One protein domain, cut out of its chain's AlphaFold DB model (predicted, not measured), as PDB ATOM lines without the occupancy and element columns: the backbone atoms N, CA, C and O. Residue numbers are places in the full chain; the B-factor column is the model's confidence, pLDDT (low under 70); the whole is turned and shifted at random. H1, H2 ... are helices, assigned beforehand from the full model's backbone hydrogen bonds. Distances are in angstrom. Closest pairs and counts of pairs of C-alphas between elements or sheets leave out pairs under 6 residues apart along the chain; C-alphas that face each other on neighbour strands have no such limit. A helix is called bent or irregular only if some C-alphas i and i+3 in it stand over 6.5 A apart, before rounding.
ATOM      1  N   GLU A  18     -18.067 -28.082 -36.665       71.62
ATOM      2  CA  GLU A  18     -19.067 -29.117 -36.393       71.62
ATOM      3  C   GLU A  18     -20.374 -28.476 -35.925       71.62
ATOM      4  O   GLU A  18     -20.436 -27.835 -34.875       71.62
ATOM      5  N   PHE A  19     -21.439 -28.677 -36.698       79.44
ATOM      6  CA  PHE A  19     -22.783 -28.249 -36.328       79.44
ATOM      7  C   PHE A  19     -23.516 -29.352 -35.564       79.44
ATOM      8  O   PHE A  19     -23.479 -30.535 -35.917       79.44
ATOM      9  N   THR A  20     -24.245 -28.947 -34.528       87.50
ATOM     10  CA  THR A  20     -25.242 -29.810 -33.885       87.50
ATOM     11  C   THR A  20     -26.409 -30.070 -34.832       87.50
ATOM     12  O   THR A  20     -26.699 -29.272 -35.726       87.50
ATOM     13  N   LEU A  21     -27.137 -31.163 -34.604       87.00
ATOM     14  CA  LEU A  21     -28.304 -31.511 -35.404       87.00
ATOM     15  C   LEU A  21     -29.326 -30.367 -35.409       87.00
ATOM     16  O   LEU A  21     -29.809 -29.986 -36.469       87.00
ATOM     17  N   ARG A  22     -29.589 -29.734 -34.258       87.31
ATOM     18  CA  ARG A  22     -30.515 -28.595 -34.190       87.31
ATOM     19  C   ARG A  22     -30.058 -27.406 -35.042       87.31
ATOM     20  O   ARG A  22     -30.896 -26.784 -35.686       87.31
ATOM     21  N   GLN A  23     -28.759 -27.109 -35.082       86.25
ATOM     22  CA  GLN A  23     -28.220 -26.047 -35.941       86.25
ATOM     23  C   GLN A  23     -28.347 -26.394 -37.433       86.25
ATOM     24  O   GLN A  23     -28.676 -25.518 -38.229       86.25
ATOM     25  N   LEU A  24     -28.159 -27.667 -37.807       84.38
ATOM     26  CA  LEU A  24     -28.356 -28.123 -39.190       84.38
ATOM     27  C   LEU A  24     -29.805 -27.931 -39.651       84.38
ATOM     28  O   LEU A  24     -30.033 -27.465 -40.763       84.38
ATOM     29  N   PHE A  25     -30.778 -28.251 -38.794       86.56
ATOM     30  CA  PHE A  25     -32.196 -28.025 -39.084       86.56
ATOM     31  C   PHE A  25     -32.553 -26.530 -39.118       86.56
ATOM     32  O   PHE A  25     -33.259 -26.103 -40.026       86.56
ATOM     33  N   ALA A  26     -32.014 -25.714 -38.206       83.88
ATOM     34  CA  ALA A  26     -32.247 -24.265 -38.198       83.88
ATOM     35  C   ALA A  26     -31.795 -23.583 -39.506       83.88
ATOM     36  O   ALA A  26     -32.458 -22.667 -39.987       83.88
ATOM     37  N   GLY A  27     -30.718 -24.073 -40.133       73.56
ATOM     38  CA  GLY A  27     -30.262 -23.591 -41.444       73.56
ATOM     39  C   GLY A  27     -31.236 -23.866 -42.602       73.56
ATOM     40  O   GLY A  27     -31.098 -23.280 -43.672       73.56
ATOM     41  N   VAL A  28     -32.229 -24.736 -42.397       75.44
ATOM     42  CA  VAL A  28     -33.168 -25.225 -43.420       75.44
ATOM     43  C   VAL A  28     -34.601 -24.708 -43.196       75.44
ATOM     44  O   VAL A  28     -35.404 -24.681 -44.135       75.44
ATOM     45  N   GLU A  29     -34.929 -24.249 -41.984       69.12
ATOM     46  CA  GLU A  29     -36.296 -23.936 -41.528       69.12
ATOM     47  C   GLU A  29     -36.966 -22.719 -42.200       69.12
ATOM     48  O   GLU A  29     -38.182 -22.559 -42.103       69.12
ATOM     49  N   ASN A  30     -36.229 -21.912 -42.969       59.88
ATOM     50  CA  ASN A  30     -36.722 -20.635 -43.505       59.88
ATOM     51  C   ASN A  30     -37.516 -20.723 -44.826       59.88
ATOM     52  O   ASN A  30     -37.873 -19.693 -45.392       59.88
ATOM     53  N   CYS A  31     -37.823 -21.920 -45.341       58.69
ATOM     54  CA  CYS A  31     -38.592 -22.076 -46.582       58.69
ATOM     55  C   CYS A  31     -39.769 -23.044 -46.415       58.69
ATOM     56  O   CYS A  31     -39.603 -24.178 -45.970       58.69
ATOM     57  N   HIS A  32     -40.969 -22.647 -46.856       56.28
ATOM     58  CA  HIS A  32     -42.156 -23.516 -46.842       56.28
ATOM     59  C   HIS A  32     -41.981 -24.819 -47.638       56.28
ATOM     60  O   HIS A  32     -42.659 -25.802 -47.345       56.28
ATOM     61  N   GLN A  33     -41.055 -24.863 -48.602       59.47
ATOM     62  CA  GLN A  33     -40.719 -26.079 -49.351       59.47
ATOM     63  C   GLN A  33     -39.944 -27.107 -48.503       59.47
ATOM     64  O   GLN A  33     -39.900 -28.282 -48.860       59.47
ATOM     65  N   ASN A  34     -39.412 -26.693 -47.346       65.56
ATOM     66  CA  ASN A  34     -38.629 -27.518 -46.429       65.56
ATOM     67  C   ASN A  34     -39.426 -28.003 -45.209       65.56
ATOM     68  O   ASN A  34     -38.834 -28.500 -44.255       65.56
ATOM     69  N   ARG A  35     -40.764 -27.900 -45.208       70.94
ATOM     70  CA  ARG A  35     -41.607 -28.380 -44.089       70.94
ATOM     71  C   ARG A  35     -41.289 -29.815 -43.621       70.94
ATOM     72  O   ARG A  35     -41.235 -30.013 -42.404       70.94
ATOM     73  N   PRO A  36     -41.029 -30.797 -44.515       76.81
ATOM     74  CA  PRO A  36     -40.628 -32.150 -44.102       76.81
ATOM     75  C   PRO A  36     -39.281 -32.218 -43.361       76.81
ATOM     76  O   PRO A  36     -38.991 -33.225 -42.716       76.81
ATOM     77  N   PHE A  37     -38.474 -31.158 -43.455       83.00
ATOM     78  CA  PHE A  37     -37.124 -31.011 -42.907       83.00
ATOM     79  C   PHE A  37     -37.057 -29.958 -41.796       83.00
ATOM     80  O   PHE A  37     -36.016 -29.343 -41.601       83.00
ATOM     81  N   THR A  38     -38.155 -29.720 -41.079       85.56
ATOM     82  CA  THR A  38     -38.126 -28.898 -39.858       85.56
ATOM     83  C   THR A  38     -37.694 -29.744 -38.664       85.56
ATOM     84  O   THR A  38     -37.974 -30.948 -38.611       85.56
ATOM     85  N   TRP A  39     -37.053 -29.119 -37.674       88.56
ATOM     86  CA  TRP A  39     -36.671 -29.786 -36.429       88.56
ATOM     87  C   TRP A  39     -37.894 -30.402 -35.746       88.56
ATOM     88  O   TRP A  39     -37.861 -31.550 -35.307       88.56
ATOM     89  N   SER A  40     -39.010 -29.668 -35.736       87.06
ATOM     90  CA  SER A  40     -40.273 -30.147 -35.172       87.06
ATOM     91  C   SER A  40     -40.812 -31.390 -35.892       87.06
ATOM     92  O   SER A  40     -41.243 -32.332 -35.229       87.06
ATOM     93  N   ALA A  41     -40.760 -31.452 -37.228       84.69
ATOM     94  CA  ALA A  41     -41.193 -32.628 -37.987       84.69
ATOM     95  C   ALA A  41     -40.298 -33.846 -37.711       84.69
ATOM     96  O   ALA A  41     -40.806 -34.950 -37.490       84.69
ATOM     97  N   PHE A  42     -38.979 -33.644 -37.658       89.81
ATOM     98  CA  PHE A  42     -38.021 -34.689 -37.303       89.81
ATOM     99  C   PHE A  42     -38.265 -35.224 -35.884       89.81
ATOM    100  O   PHE A  42     -38.450 -36.427 -35.692       89.81
ATOM    101  N   GLN A  43     -38.359 -34.331 -34.895       90.00
ATOM    102  CA  GLN A  43     -38.643 -34.712 -33.514       90.00
ATOM    103  C   GLN A  43     -39.990 -35.415 -33.376       90.00
ATOM    104  O   GLN A  43     -40.064 -36.437 -32.704       90.00
ATOM    105  N   ASN A  44     -41.047 -34.914 -34.018       88.38
ATOM    106  CA  ASN A  44     -42.369 -35.535 -33.955       88.38
ATOM    107  C   ASN A  44     -42.367 -36.950 -34.540       88.38
ATOM    108  O   ASN A  44     -43.026 -37.825 -33.982       88.38
ATOM    109  N   THR A  45     -41.609 -37.186 -35.616       89.25
ATOM    110  CA  THR A  45     -41.447 -38.525 -36.207       89.25
ATOM    111  C   THR A  45     -40.880 -39.504 -35.180       89.25
ATOM    112  O   THR A  45     -41.386 -40.614 -35.043       89.25
ATOM    113  N   ILE A  46     -39.884 -39.076 -34.402       91.25
ATOM    114  CA  ILE A  46     -39.285 -39.900 -33.349       91.25
ATOM    115  C   ILE A  46     -40.234 -40.033 -32.155       91.25
ATOM    116  O   ILE A  46     -40.591 -41.147 -31.776       91.25
ATOM    117  N   LEU A  47     -40.672 -38.912 -31.579       89.06
ATOM    118  CA  LEU A  47     -41.409 -38.852 -30.313       89.06
ATOM    119  C   LEU A  47     -42.773 -39.542 -30.368       89.06
ATOM    120  O   LEU A  47     -43.216 -40.074 -29.352       89.06
ATOM    121  N   ARG A  48     -43.432 -39.534 -31.532       88.25
ATOM    122  CA  ARG A  48     -44.734 -40.188 -31.746       88.25
ATOM    123  C   ARG A  48     -44.614 -41.638 -32.215       88.25
ATOM    124  O   ARG A  48     -45.627 -42.264 -32.508       88.25
ATOM    125  N   SER A  49     -43.398 -42.163 -32.323       91.44
ATOM    126  CA  SER A  49     -43.149 -43.532 -32.763       91.44
ATOM    127  C   SER A  49     -42.646 -44.415 -31.627       91.44
ATOM    128  O   SER A  49     -42.144 -43.932 -30.609       91.44
ATOM    129  N   ARG A  50     -42.694 -45.734 -31.841       89.69
ATOM    130  CA  ARG A  50     -42.080 -46.706 -30.926       89.69
ATOM    131  C   ARG A  50     -40.550 -46.613 -30.887       89.69
ATOM    132  O   ARG A  50     -39.953 -47.042 -29.906       89.69
ATOM    133  N   LEU A  51     -39.921 -45.972 -31.880       92.25
ATOM    134  CA  LEU A  51     -38.471 -45.748 -31.915       92.25
ATOM    135  C   LEU A  51     -37.982 -44.861 -30.762       92.25
ATOM    136  O   LEU A  51     -36.828 -44.978 -30.358       92.25
ATOM    137  N   ARG A  52     -38.846 -44.004 -30.190       91.75
ATOM    138  CA  ARG A  52     -38.493 -43.129 -29.059       91.75
ATOM    139  C   ARG A  52     -37.813 -43.891 -27.920       91.75
ATOM    140  O   ARG A  52     -36.858 -43.375 -27.355       91.75
ATOM    141  N   GLY A  53     -38.283 -45.098 -27.596       88.25
ATOM    142  CA  GLY A  53     -37.728 -45.904 -26.501       88.25
ATOM    143  C   GLY A  53     -36.302 -46.410 -26.752       88.25
ATOM    144  O   GLY A  53     -35.624 -46.795 -25.809       88.25
ATOM    145  N   ARG A  54     -35.836 -46.393 -28.008       89.50
ATOM    146  CA  ARG A  54     -34.488 -46.825 -28.411       89.50
ATOM    147  C   ARG A  54     -33.476 -45.683 -28.438       89.50
ATOM    148  O   ARG A  54     -32.276 -45.932 -28.480       89.50
ATOM    149  N   ILE A  55     -33.943 -44.437 -28.440       88.56
ATOM    150  CA  ILE A  55     -33.091 -43.255 -28.555       88.56
ATOM    151  C   ILE A  55     -32.881 -42.667 -27.162       88.56
ATOM    152  O   ILE A  55     -33.804 -42.129 -26.553       88.56
ATOM    153  N   SER A  56     -31.644 -42.749 -26.673       77.38
ATOM    154  CA  SER A  56     -31.260 -42.189 -25.379       77.38
ATOM    155  C   SER A  56     -30.782 -40.743 -25.526       77.38
ATOM    156  O   SER A  56     -29.837 -40.459 -26.261       77.38
ATOM    157  N   GLY A  57     -31.411 -39.827 -24.787       78.62
ATOM    158  CA  GLY A  57     -30.961 -38.442 -24.640       78.62
ATOM    159  C   GLY A  57     -31.389 -37.463 -25.751       78.62
ATOM    160  O   GLY A  57     -32.027 -37.831 -26.740       78.62
ATOM    161  N   PRO A  58     -31.081 -36.165 -25.572       84.62
ATOM    162  CA  PRO A  58     -31.529 -35.109 -26.473       84.62
ATOM    163  C   PRO A  58     -30.673 -35.037 -27.747       84.62
ATOM    164  O   PRO A  58     -29.590 -34.449 -27.759       84.62
ATOM    165  N   LEU A  59     -31.205 -35.554 -28.862       88.31
ATOM    166  CA  LEU A  59     -30.549 -35.505 -30.181       88.31
ATOM    167  C   LEU A  59     -30.191 -34.082 -30.652       88.31
ATOM    168  O   LEU A  59     -29.307 -33.924 -31.488       88.31
ATOM    169  N   SER A  60     -30.851 -33.043 -30.122       87.81
ATOM    170  CA  SER A  60     -30.626 -31.635 -30.494       87.81
ATOM    171  C   SER A  60     -29.183 -31.176 -30.328       87.81
ATOM    172  O   SER A  60     -28.744 -30.311 -31.081       87.81
ATOM    173  N   HIS A  61     -28.470 -31.722 -29.341       89.31
ATOM    174  CA  HIS A  61     -27.118 -31.293 -28.972       89.31
ATOM    175  C   HIS A  61     -26.023 -32.180 -29.570       89.31
ATOM    176  O   HIS A  61     -24.839 -31.904 -29.392       89.31
ATOM    177  N   LEU A  62     -26.405 -33.252 -30.263       89.12
ATOM    178  CA  LEU A  62     -25.469 -34.174 -30.887       89.12
ATOM    179  C   LEU A  62     -25.127 -33.703 -32.299       89.12
ATOM    180  O   LEU A  62     -25.948 -33.092 -32.981       89.12
ATOM    181  N   THR A  63     -23.909 -33.995 -32.747       86.56
ATOM    182  CA  THR A  63     -23.511 -33.808 -34.147       86.56
ATOM    183  C   THR A  63     -24.192 -34.853 -35.025       86.56
ATOM    184  O   THR A  63     -24.589 -35.914 -34.532       86.56
ATOM    185  N   ILE A  64     -24.312 -34.589 -36.331       84.06
ATOM    186  CA  ILE A  64     -24.916 -35.568 -37.245       84.06
ATOM    187  C   ILE A  64     -24.185 -36.911 -37.203       84.06
ATOM    188  O   ILE A  64     -24.845 -37.941 -37.176       84.06
ATOM    189  N   ASP A  65     -22.853 -36.906 -37.102       83.25
ATOM    190  CA  ASP A  65     -22.054 -38.126 -36.998       83.25
ATOM    191  C   ASP A  65     -22.498 -38.984 -35.811       83.25
ATOM    192  O   ASP A  65     -22.826 -40.157 -35.988       83.25
ATOM    193  N   LYS A  66     -22.602 -38.386 -34.617       87.56
ATOM    194  CA  LYS A  66     -23.056 -39.091 -33.410       87.56
ATOM    195  C   LYS A  66     -24.477 -39.621 -33.562       87.56
ATOM    196  O   LYS A  66     -24.752 -40.751 -33.176       87.56
ATOM    197  N   VAL A  67     -25.372 -38.830 -34.151       89.38
ATOM    198  CA  VAL A  67     -26.760 -39.247 -34.399       89.38
ATOM    199  C   VAL A  67     -26.800 -40.421 -35.374       89.38
ATOM    200  O   VAL A  67     -27.492 -41.400 -35.114       89.38
ATOM    201  N   THR A  68     -26.040 -40.362 -36.471       88.75
ATOM    202  CA  THR A  68     -25.973 -41.460 -37.441       88.75
ATOM    203  C   THR A  68     -25.397 -42.729 -36.829       88.75
ATOM    204  O   THR A  68     -25.935 -43.795 -37.103       88.75
ATOM    205  N   SER A  69     -24.391 -42.630 -35.952       88.44
ATOM    206  CA  SER A  69     -23.857 -43.778 -35.209       88.44
ATOM    207  C   SER A  69     -24.901 -44.398 -34.282       88.44
ATOM    208  O   SER A  69     -25.127 -45.597 -34.364       88.44
ATOM    209  N   ILE A  70     -25.624 -43.595 -33.492       92.31
ATOM    210  CA  ILE A  70     -26.703 -44.099 -32.620       92.31
ATOM    211  C   ILE A  70     -27.766 -44.843 -33.437       92.31
ATOM    212  O   ILE A  70     -28.207 -45.928 -33.069       92.31
ATOM    213  N   LEU A  71     -28.197 -44.261 -34.558       93.75
ATOM    214  CA  LEU A  71     -29.195 -44.891 -35.419       93.75
ATOM    215  C   LEU A  71     -28.645 -46.148 -36.106       93.75
ATOM    216  O   LEU A  71     -29.393 -47.104 -36.288       93.75
ATOM    217  N   GLN A  72     -27.357 -46.167 -36.456       92.88
ATOM    218  CA  GLN A  72     -26.690 -47.346 -37.003       92.88
ATOM    219  C   GLN A  72     -26.655 -48.476 -35.968       92.88
ATOM    220  O   GLN A  72     -26.999 -49.604 -36.309       92.88
ATOM    221  N   ASP A  73     -26.357 -48.184 -34.704       93.25
ATOM    222  CA  ASP A  73     -26.391 -49.181 -33.630       93.25
ATOM    223  C   ASP A  73     -27.802 -49.762 -33.462       93.25
ATOM    224  O   ASP A  73     -27.966 -50.972 -33.316       93.25
ATOM    225  N   ILE A  74     -28.847 -48.936 -33.585       94.75
ATOM    226  CA  ILE A  74     -30.242 -49.403 -33.572       94.75
ATOM    227  C   ILE A  74     -30.524 -50.372 -34.732       94.75
ATOM    228  O   ILE A  74     -31.266 -51.333 -34.538       94.75
ATOM    229  N   THR A  75     -29.907 -50.193 -35.909       93.31
ATOM    230  CA  THR A  75     -30.047 -51.159 -37.022       93.31
ATOM    231  C   THR A  75     -29.412 -52.523 -36.740       93.31
ATOM    232  O   THR A  75     -29.650 -53.463 -37.483       93.31
ATOM    233  N   THR A  76     -28.620 -52.676 -35.681       92.50
ATOM    234  CA  THR A  76     -28.077 -53.990 -35.289       92.50
ATOM    235  C   THR A  76     -28.984 -54.736 -34.305       92.50
ATOM    236  O   THR A  76     -28.747 -55.900 -33.996       92.50
ATOM    237  N   GLN A  77     -30.040 -54.080 -33.816       92.44
ATOM    238  CA  GLN A  77     -30.966 -54.633 -32.832       92.44
ATOM    239  C   GLN A  77     -32.165 -55.311 -33.502       92.44
ATOM    240  O   GLN A  77     -32.551 -54.984 -34.624       92.44
ATOM    241  N   HIS A  78     -32.832 -56.201 -32.766       90.69
ATOM    242  CA  HIS A  78     -34.120 -56.746 -33.186       90.69
ATOM    243  C   HIS A  78     -35.228 -55.692 -33.009       90.69
ATOM    244  O   HIS A  78     -35.646 -55.386 -31.884       90.69
ATOM    245  N   LEU A  79     -35.705 -55.136 -34.126       91.69
ATOM    246  CA  LEU A  79     -36.734 -54.096 -34.157       91.69
ATOM    247  C   LEU A  79     -38.111 -54.669 -34.487       91.69
ATOM    248  O   LEU A  79     -38.264 -55.508 -35.371       91.69
ATOM    249  N   LYS A  80     -39.146 -54.151 -33.824       91.62
ATOM    250  CA  LYS A  80     -40.535 -54.337 -34.259       91.62
ATOM    251  C   LYS A  80     -40.772 -53.558 -35.555       91.62
ATOM    252  O   LYS A  80     -40.154 -52.518 -35.784       91.62
ATOM    253  N   VAL A  81     -41.747 -53.993 -36.353       88.75
ATOM    254  CA  VAL A  81     -42.122 -53.351 -37.630       88.75
ATOM    255  C   VAL A  81     -42.329 -51.837 -37.486       88.75
ATOM    256  O   VAL A  81     -41.769 -51.057 -38.248       88.75
ATOM    257  N   GLU A  82     -43.067 -51.394 -36.464       89.44
ATOM    258  CA  GLU A  82     -43.304 -49.963 -36.224       89.44
ATOM    259  C   GLU A  82     -42.024 -49.172 -35.891       89.44
ATOM    260  O   GLU A  82     -41.904 -48.009 -36.279       89.44
ATOM    261  N   GLU A  83     -41.068 -49.786 -35.182       93.06
ATOM    262  CA  GLU A  83     -39.767 -49.174 -34.869       93.06
ATOM    263  C   GLU A  83     -38.916 -49.060 -36.139       93.06
ATOM    264  O   GLU A  83     -38.360 -47.997 -36.413       93.06
ATOM    265  N   MET A  84     -38.875 -50.126 -36.946       92.50
ATOM    266  CA  MET A  84     -38.170 -50.169 -38.228       92.50
ATOM    267  C   MET A  84     -38.684 -49.095 -39.194       92.50
ATOM    268  O   MET A  84     -37.894 -48.382 -39.808       92.50
ATOM    269  N   ILE A  85     -40.001 -48.935 -39.314       91.06
ATOM    270  CA  ILE A  85     -40.587 -47.957 -40.237       91.06
ATOM    271  C   ILE A  85     -40.301 -46.527 -39.786       91.06
ATOM    272  O   ILE A  85     -39.946 -45.672 -40.598       91.06
ATOM    273  N   ALA A  86     -40.424 -46.251 -38.486       93.12
ATOM    274  CA  ALA A  86     -40.060 -44.947 -37.945       93.12
ATOM    275  C   ALA A  86     -38.575 -44.644 -38.183       93.12
ATOM    276  O   ALA A  86     -38.240 -43.539 -38.612       93.12
ATOM    277  N   LEU A  87     -37.702 -45.640 -37.989       94.88
ATOM    278  CA  LEU A  87     -36.279 -45.530 -38.294       94.88
ATOM    279  C   LEU A  87     -36.063 -45.185 -39.770       94.88
ATOM    280  O   LEU A  87     -35.374 -44.214 -40.058       94.88
ATOM    281  N   GLN A  88     -36.705 -45.894 -40.700       93.62
ATOM    282  CA  GLN A  88     -36.597 -45.639 -42.142       93.62
ATOM    283  C   GLN A  88     -36.998 -44.210 -42.532       93.62
ATOM    284  O   GLN A  88     -36.312 -43.581 -43.342       93.62
ATOM    285  N   VAL A  89     -38.066 -43.662 -41.942       93.00
ATOM    286  CA  VAL A  89     -38.449 -42.258 -42.171       93.00
ATOM    287  C   VAL A  89     -37.369 -41.317 -41.630       93.00
ATOM    288  O   VAL A  89     -36.901 -40.445 -42.360       93.00
ATOM    289  N   VAL A  90     -36.917 -41.521 -40.389       93.31
ATOM    290  CA  VAL A  90     -35.889 -40.695 -39.729       93.31
ATOM    291  C   VAL A  90     -34.587 -40.658 -40.529       93.31
ATOM    292  O   VAL A  90     -34.055 -39.579 -40.788       93.31
ATOM    293  N   VAL A  91     -34.091 -41.810 -40.980       92.81
ATOM    294  CA  VAL A  91     -32.842 -41.882 -41.755       92.81
ATOM    295  C   VAL A  91     -32.999 -41.258 -43.141       92.81
ATOM    296  O   VAL A  91     -32.066 -40.625 -43.633       92.81
ATOM    297  N   CYS A  92     -34.190 -41.343 -43.748       92.00
ATOM    298  CA  CYS A  92     -34.494 -40.635 -44.990       92.00
ATOM    299  C   CYS A  92     -34.500 -39.112 -44.793       92.00
ATOM    300  O   CYS A  92     -33.989 -38.401 -45.656       92.00
ATOM    301  N   ILE A  93     -35.021 -38.600 -43.669       90.62
ATOM    302  CA  ILE A  93     -34.961 -37.163 -43.340       90.62
ATOM    303  C   ILE A  93     -33.501 -36.712 -43.229       90.62
ATOM    304  O   ILE A  93     -33.134 -35.714 -43.841       90.62
ATOM    305  N   LEU A  94     -32.668 -37.455 -42.491       88.62
ATOM    306  CA  LEU A  94     -31.249 -37.121 -42.313       88.62
ATOM    307  C   LEU A  94     -30.480 -37.129 -43.636       88.62
ATOM    308  O   LEU A  94     -29.694 -36.224 -43.893       88.62
ATOM    309  N   TYR A  95     -30.728 -38.124 -44.491       87.50
ATOM    310  CA  TYR A  95     -30.099 -38.218 -45.807       87.50
ATOM    311  C   TYR A  95     -30.459 -37.043 -46.728       87.50
ATOM    312  O   TYR A  95     -29.621 -36.556 -47.490       87.50
ATOM    313  N   LEU A  96     -31.715 -36.606 -46.667       86.19
ATOM    314  CA  LEU A  96     -32.260 -35.547 -47.508       86.19
ATOM    315  C   LEU A  96     -32.048 -34.135 -46.954       86.19
ATOM    316  O   LEU A  96     -32.411 -33.181 -47.641       86.19
ATOM    317  N   LEU A  97     -31.513 -33.990 -45.738       83.75
ATOM    318  CA  LEU A  97     -31.369 -32.691 -45.091       83.75
ATOM    319  C   LEU A  97     -30.493 -31.769 -45.970       83.75
ATOM    320  O   LEU A  97     -29.321 -32.079 -46.200       83.75
ATOM    321  N   PRO A  98     -31.032 -30.648 -46.487       70.12
ATOM    322  CA  PRO A  98     -30.331 -29.797 -47.441       70.12
ATOM    323  C   PRO A  98     -29.408 -28.821 -46.701       70.12
ATOM    324  O   PRO A  98     -29.667 -27.625 -46.643       70.12
ATOM    325  N   SER A  99     -28.334 -29.334 -46.104       66.44
ATOM    326  CA  SER A  99     -27.334 -28.515 -45.415       66.44
ATOM    327  C   SER A  99     -25.998 -28.575 -46.153       66.44
ATOM    328  O   SER A  99     -25.451 -29.656 -46.360       66.44
ATOM    329  N   SER A 100     -25.463 -27.411 -46.537       61.31
ATOM    330  CA  SER A 100     -24.145 -27.258 -47.178       61.31
ATOM    331  C   SER A 100     -23.035 -27.950 -46.384       61.31
ATOM    332  O   SER A 100     -22.202 -28.646 -46.956       61.31
ATOM    333  N   HIS A 101     -23.102 -27.868 -45.058       60.12
ATOM    334  CA  HIS A 101     -22.122 -28.453 -44.142       60.12
ATOM    335  C   HIS A 101     -22.174 -29.985 -44.069       60.12
ATOM    336  O   HIS A 101     -21.204 -30.616 -43.655       60.12
ATOM    337  N   LEU A 102     -23.265 -30.614 -44.520       58.47
ATOM    338  CA  LEU A 102     -23.314 -32.071 -44.708       58.47
ATOM    339  C   LEU A 102     -22.560 -32.539 -45.953       58.47
ATOM    340  O   LEU A 102     -22.275 -33.731 -46.081       58.47
ATOM    341  N   TYR A 103     -22.253 -31.615 -46.863       55.12
ATOM    342  CA  TYR A 103     -21.585 -31.878 -48.134       55.12
ATOM    343  C   TYR A 103     -20.120 -31.421 -48.154       55.12
ATOM    344  O   TYR A 103     -19.395 -31.793 -49.070       55.12
ATOM    345  N   GLU A 104     -19.655 -30.693 -47.133       52.31
ATOM    346  CA  GLU A 104     -18.262 -30.222 -47.001       52.31
ATOM    347  C   GLU A 104     -17.265 -31.325 -46.579       52.31
ATOM    348  O   GLU A 104     -16.055 -31.111 -46.502       52.31
ATOM    349  N   GLY A 105     -17.744 -32.550 -46.378       54.31
ATOM    350  CA  GLY A 105     -16.918 -33.748 -46.332       54.31
ATOM    351  C   GLY A 105     -17.766 -34.955 -46.697       54.31
ATOM    352  O   GLY A 105     -18.711 -35.266 -45.978       54.31
ATOM    353  N   ASP A 106     -17.428 -35.641 -47.793       57.34
ATOM    354  CA  ASP A 106     -18.161 -36.795 -48.353       57.34
ATOM    355  C   ASP A 106     -18.622 -37.832 -47.311       57.34
ATOM    356  O   ASP A 106     -19.640 -38.506 -47.481       57.34
ATOM    357  N   HIS A 107     -17.899 -37.920 -46.198       64.56
ATOM    358  CA  HIS A 107     -18.119 -38.833 -45.090       64.56
ATOM    359  C   HIS A 107     -19.526 -38.765 -44.465       64.56
ATOM    360  O   HIS A 107     -20.145 -39.807 -44.262       64.56
ATOM    361  N   SER A 108     -20.081 -37.576 -44.201       69.50
ATOM    362  CA  SER A 108     -21.383 -37.446 -43.514       69.50
ATOM    363  C   SER A 108     -22.551 -37.882 -44.404       69.50
ATOM    364  O   SER A 108     -23.447 -38.608 -43.970       69.50
ATOM    365  N   LYS A 109     -22.518 -37.506 -45.690       75.19
ATOM    366  CA  LYS A 109     -23.501 -37.962 -46.687       75.19
ATOM    367  C   LYS A 109     -23.379 -39.461 -46.953       75.19
ATOM    368  O   LYS A 109     -24.395 -40.136 -47.135       75.19
ATOM    369  N   GLN A 110     -22.153 -39.981 -46.987       80.69
ATOM    370  CA  GLN A 110     -21.897 -41.404 -47.172       80.69
ATOM    371  C   GLN A 110     -22.419 -42.222 -45.983       80.69
ATOM    372  O   GLN A 110     -23.153 -43.180 -46.206       80.69
ATOM    373  N   LYS A 111     -22.184 -41.783 -44.742       82.50
ATOM    374  CA  LYS A 111     -22.776 -42.396 -43.544       82.50
ATOM    375  C   LYS A 111     -24.297 -42.371 -43.556       82.50
ATOM    376  O   LYS A 111     -24.929 -43.386 -43.291       82.50
ATOM    377  N   ALA A 112     -24.911 -41.240 -43.912       83.31
ATOM    378  CA  ALA A 112     -26.367 -41.171 -44.031       83.31
ATOM    379  C   ALA A 112     -26.897 -42.144 -45.103       83.31
ATOM    380  O   ALA A 112     -27.924 -42.788 -44.905       83.31
ATOM    381  N   ARG A 113     -26.179 -42.305 -46.223       84.75
ATOM    382  CA  ARG A 113     -26.507 -43.294 -47.262       84.75
ATOM    383  C   ARG A 113     -26.380 -44.732 -46.746       84.75
ATOM    384  O   ARG A 113     -27.266 -45.542 -47.012       84.75
ATOM    385  N   GLU A 114     -25.305 -45.052 -46.036       87.81
ATOM    386  CA  GLU A 114     -25.075 -46.370 -45.427       87.81
ATOM    387  C   GLU A 114     -26.123 -46.700 -44.369       87.81
ATOM    388  O   GLU A 114     -26.617 -47.827 -44.316       87.81
ATOM    389  N   LEU A 115     -26.538 -45.704 -43.596       91.31
ATOM    390  CA  LEU A 115     -27.598 -45.834 -42.614       91.31
ATOM    391  C   LEU A 115     -28.949 -46.125 -43.279       91.31
ATOM    392  O   LEU A 115     -29.663 -47.038 -42.858       91.31
ATOM    393  N   VAL A 116     -29.284 -45.425 -44.372       92.19
ATOM    394  CA  VAL A 116     -30.479 -45.767 -45.158       92.19
ATOM    395  C   VAL A 116     -30.373 -47.199 -45.683       92.19
ATOM    396  O   VAL A 116     -31.305 -47.982 -45.500       92.19
ATOM    397  N   ARG A 117     -29.230 -47.581 -46.266       89.75
ATOM    398  CA  ARG A 117     -29.001 -48.948 -46.758       89.75
ATOM    399  C   ARG A 117     -29.210 -49.991 -45.663       89.75
ATOM    400  O   ARG A 117     -29.887 -50.985 -45.903       89.75
ATOM    401  N   SER A 118     -28.665 -49.754 -44.475       91.94
ATOM    402  CA  SER A 118     -28.799 -50.645 -43.320       91.94
ATOM    403  C   SER A 118     -30.260 -50.765 -42.882       91.94
ATOM    404  O   SER A 118     -30.761 -51.873 -42.734       91.94
ATOM    405  N   SER A 119     -30.995 -49.651 -42.802       93.56
ATOM    406  CA  SER A 119     -32.406 -49.657 -42.383       93.56
ATOM    407  C   SER A 119     -33.355 -50.416 -43.328       93.56
ATOM    408  O   SER A 119     -34.350 -50.976 -42.874       93.56
ATOM    409  N   TYR A 120     -33.059 -50.470 -44.632       90.69
ATOM    410  CA  TYR A 120     -33.864 -51.203 -45.624       90.69
ATOM    411  C   TYR A 120     -33.424 -52.660 -45.811       90.69
ATOM    412  O   TYR A 120     -34.070 -53.403 -46.548       90.69
ATOM    413  N   ARG A 121     -32.330 -53.077 -45.163       89.06
ATOM    414  CA  ARG A 121     -31.936 -54.490 -45.036       89.06
ATOM    415  C   ARG A 121     -32.609 -55.182 -43.853       89.06
ATOM    416  O   ARG A 121     -32.621 -56.399 -43.809       89.06
ATOM    417  N   LEU A 122     -33.181 -54.410 -42.927       88.19
ATOM    418  CA  LEU A 122     -33.960 -54.928 -41.796       88.19
ATOM    419  C   LEU A 122     -35.293 -55.545 -42.209       88.19
ATOM    420  O   LEU A 122     -35.934 -56.207 -41.401       88.19
ATOM    421  N   ILE A 123     -35.734 -55.273 -43.435       84.75
ATOM    422  CA  ILE A 123     -37.027 -55.706 -43.938       84.75
ATOM    423  C   ILE A 123     -36.926 -57.210 -44.233       84.75
ATOM    424  O   ILE A 123     -36.188 -57.583 -45.144       84.75
TER     425      ILE A 123
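What this domain is: This is residues 18 to 123 of the 329 residues of the protein "uncharacterized protein LOC108122684" of Drosophila bipectinata (UniProt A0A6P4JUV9). Three helices, H5, H6 and H7, form an up-and-down bundle, each running against the one before it. H3 lies along another side of H6, with H4 near the start of H6 and with H1 and H2 towards the other end, H1 near the starts of both H3 and H5. The printed part has 106 residues with seven named helices, H1 to H7 in order, and no named strand; the class is all helix. It is compact, with a radius of gyration of the C-alphas of 12.9 A and spans of 36 by 28 by 24 A.

Where its parts are: H6, the longest helix, holds residues 81 to 96 and measures 22.6 A, from C-alpha 81 at (-42.122, -53.351, -37.630) to C-alpha 96 at (-32.260, -35.547, -47.508). H7 is residues 106 to 119, 20.1 A; H5 is 64 to 74, 15.3 A; H3 is 39 to 47, 11.9 A. H1 is 21 to 26, H2 32 to 37 and H4 50 to 54. H2 is irregular: C-alphas 33 and 36 are 8.0 A apart.

How they stand to each other: H6, the hub, touches H7 in a hairpin at a shallow tilt of 20 degrees, closest at the C-alphas of Tyr 95 and Ala 112, 5.1 A. H5 touches H7, closest at C-alphas 72 and 115, 5.9 A. H6 touches H3 with residues 86 to 93 alone, closest at C-alphas 86 and 45, 6.8 A. H6 touches H4 with residues 82 to 87 alone, closest at C-alphas 83 and 51, 4.7 A. H1 and H3 only just touch, with 3 pairs of C-alphas within 8 A, closest at C-alphas 25 and 39, 5.5 A. H2 and H6 are close but not clearly touching, closest at C-alphas 37 and 93, 6.5 A. In H1, H3, H5, H6 and H7 every O i to N i+4 pair is within hydrogen-bond range; H2 has 0 of 2, with 1 of 3 O i to N i+3 pairs, and H4 0 of 1, with 2 of 2.

The domain as a whole: The two C-alphas farthest apart, of Asn 30 and His 78, are 37.6 A apart. The printed part has no cut, and no link is long. Confidence is under 70 at residues 29 to 34 and 99 to 108.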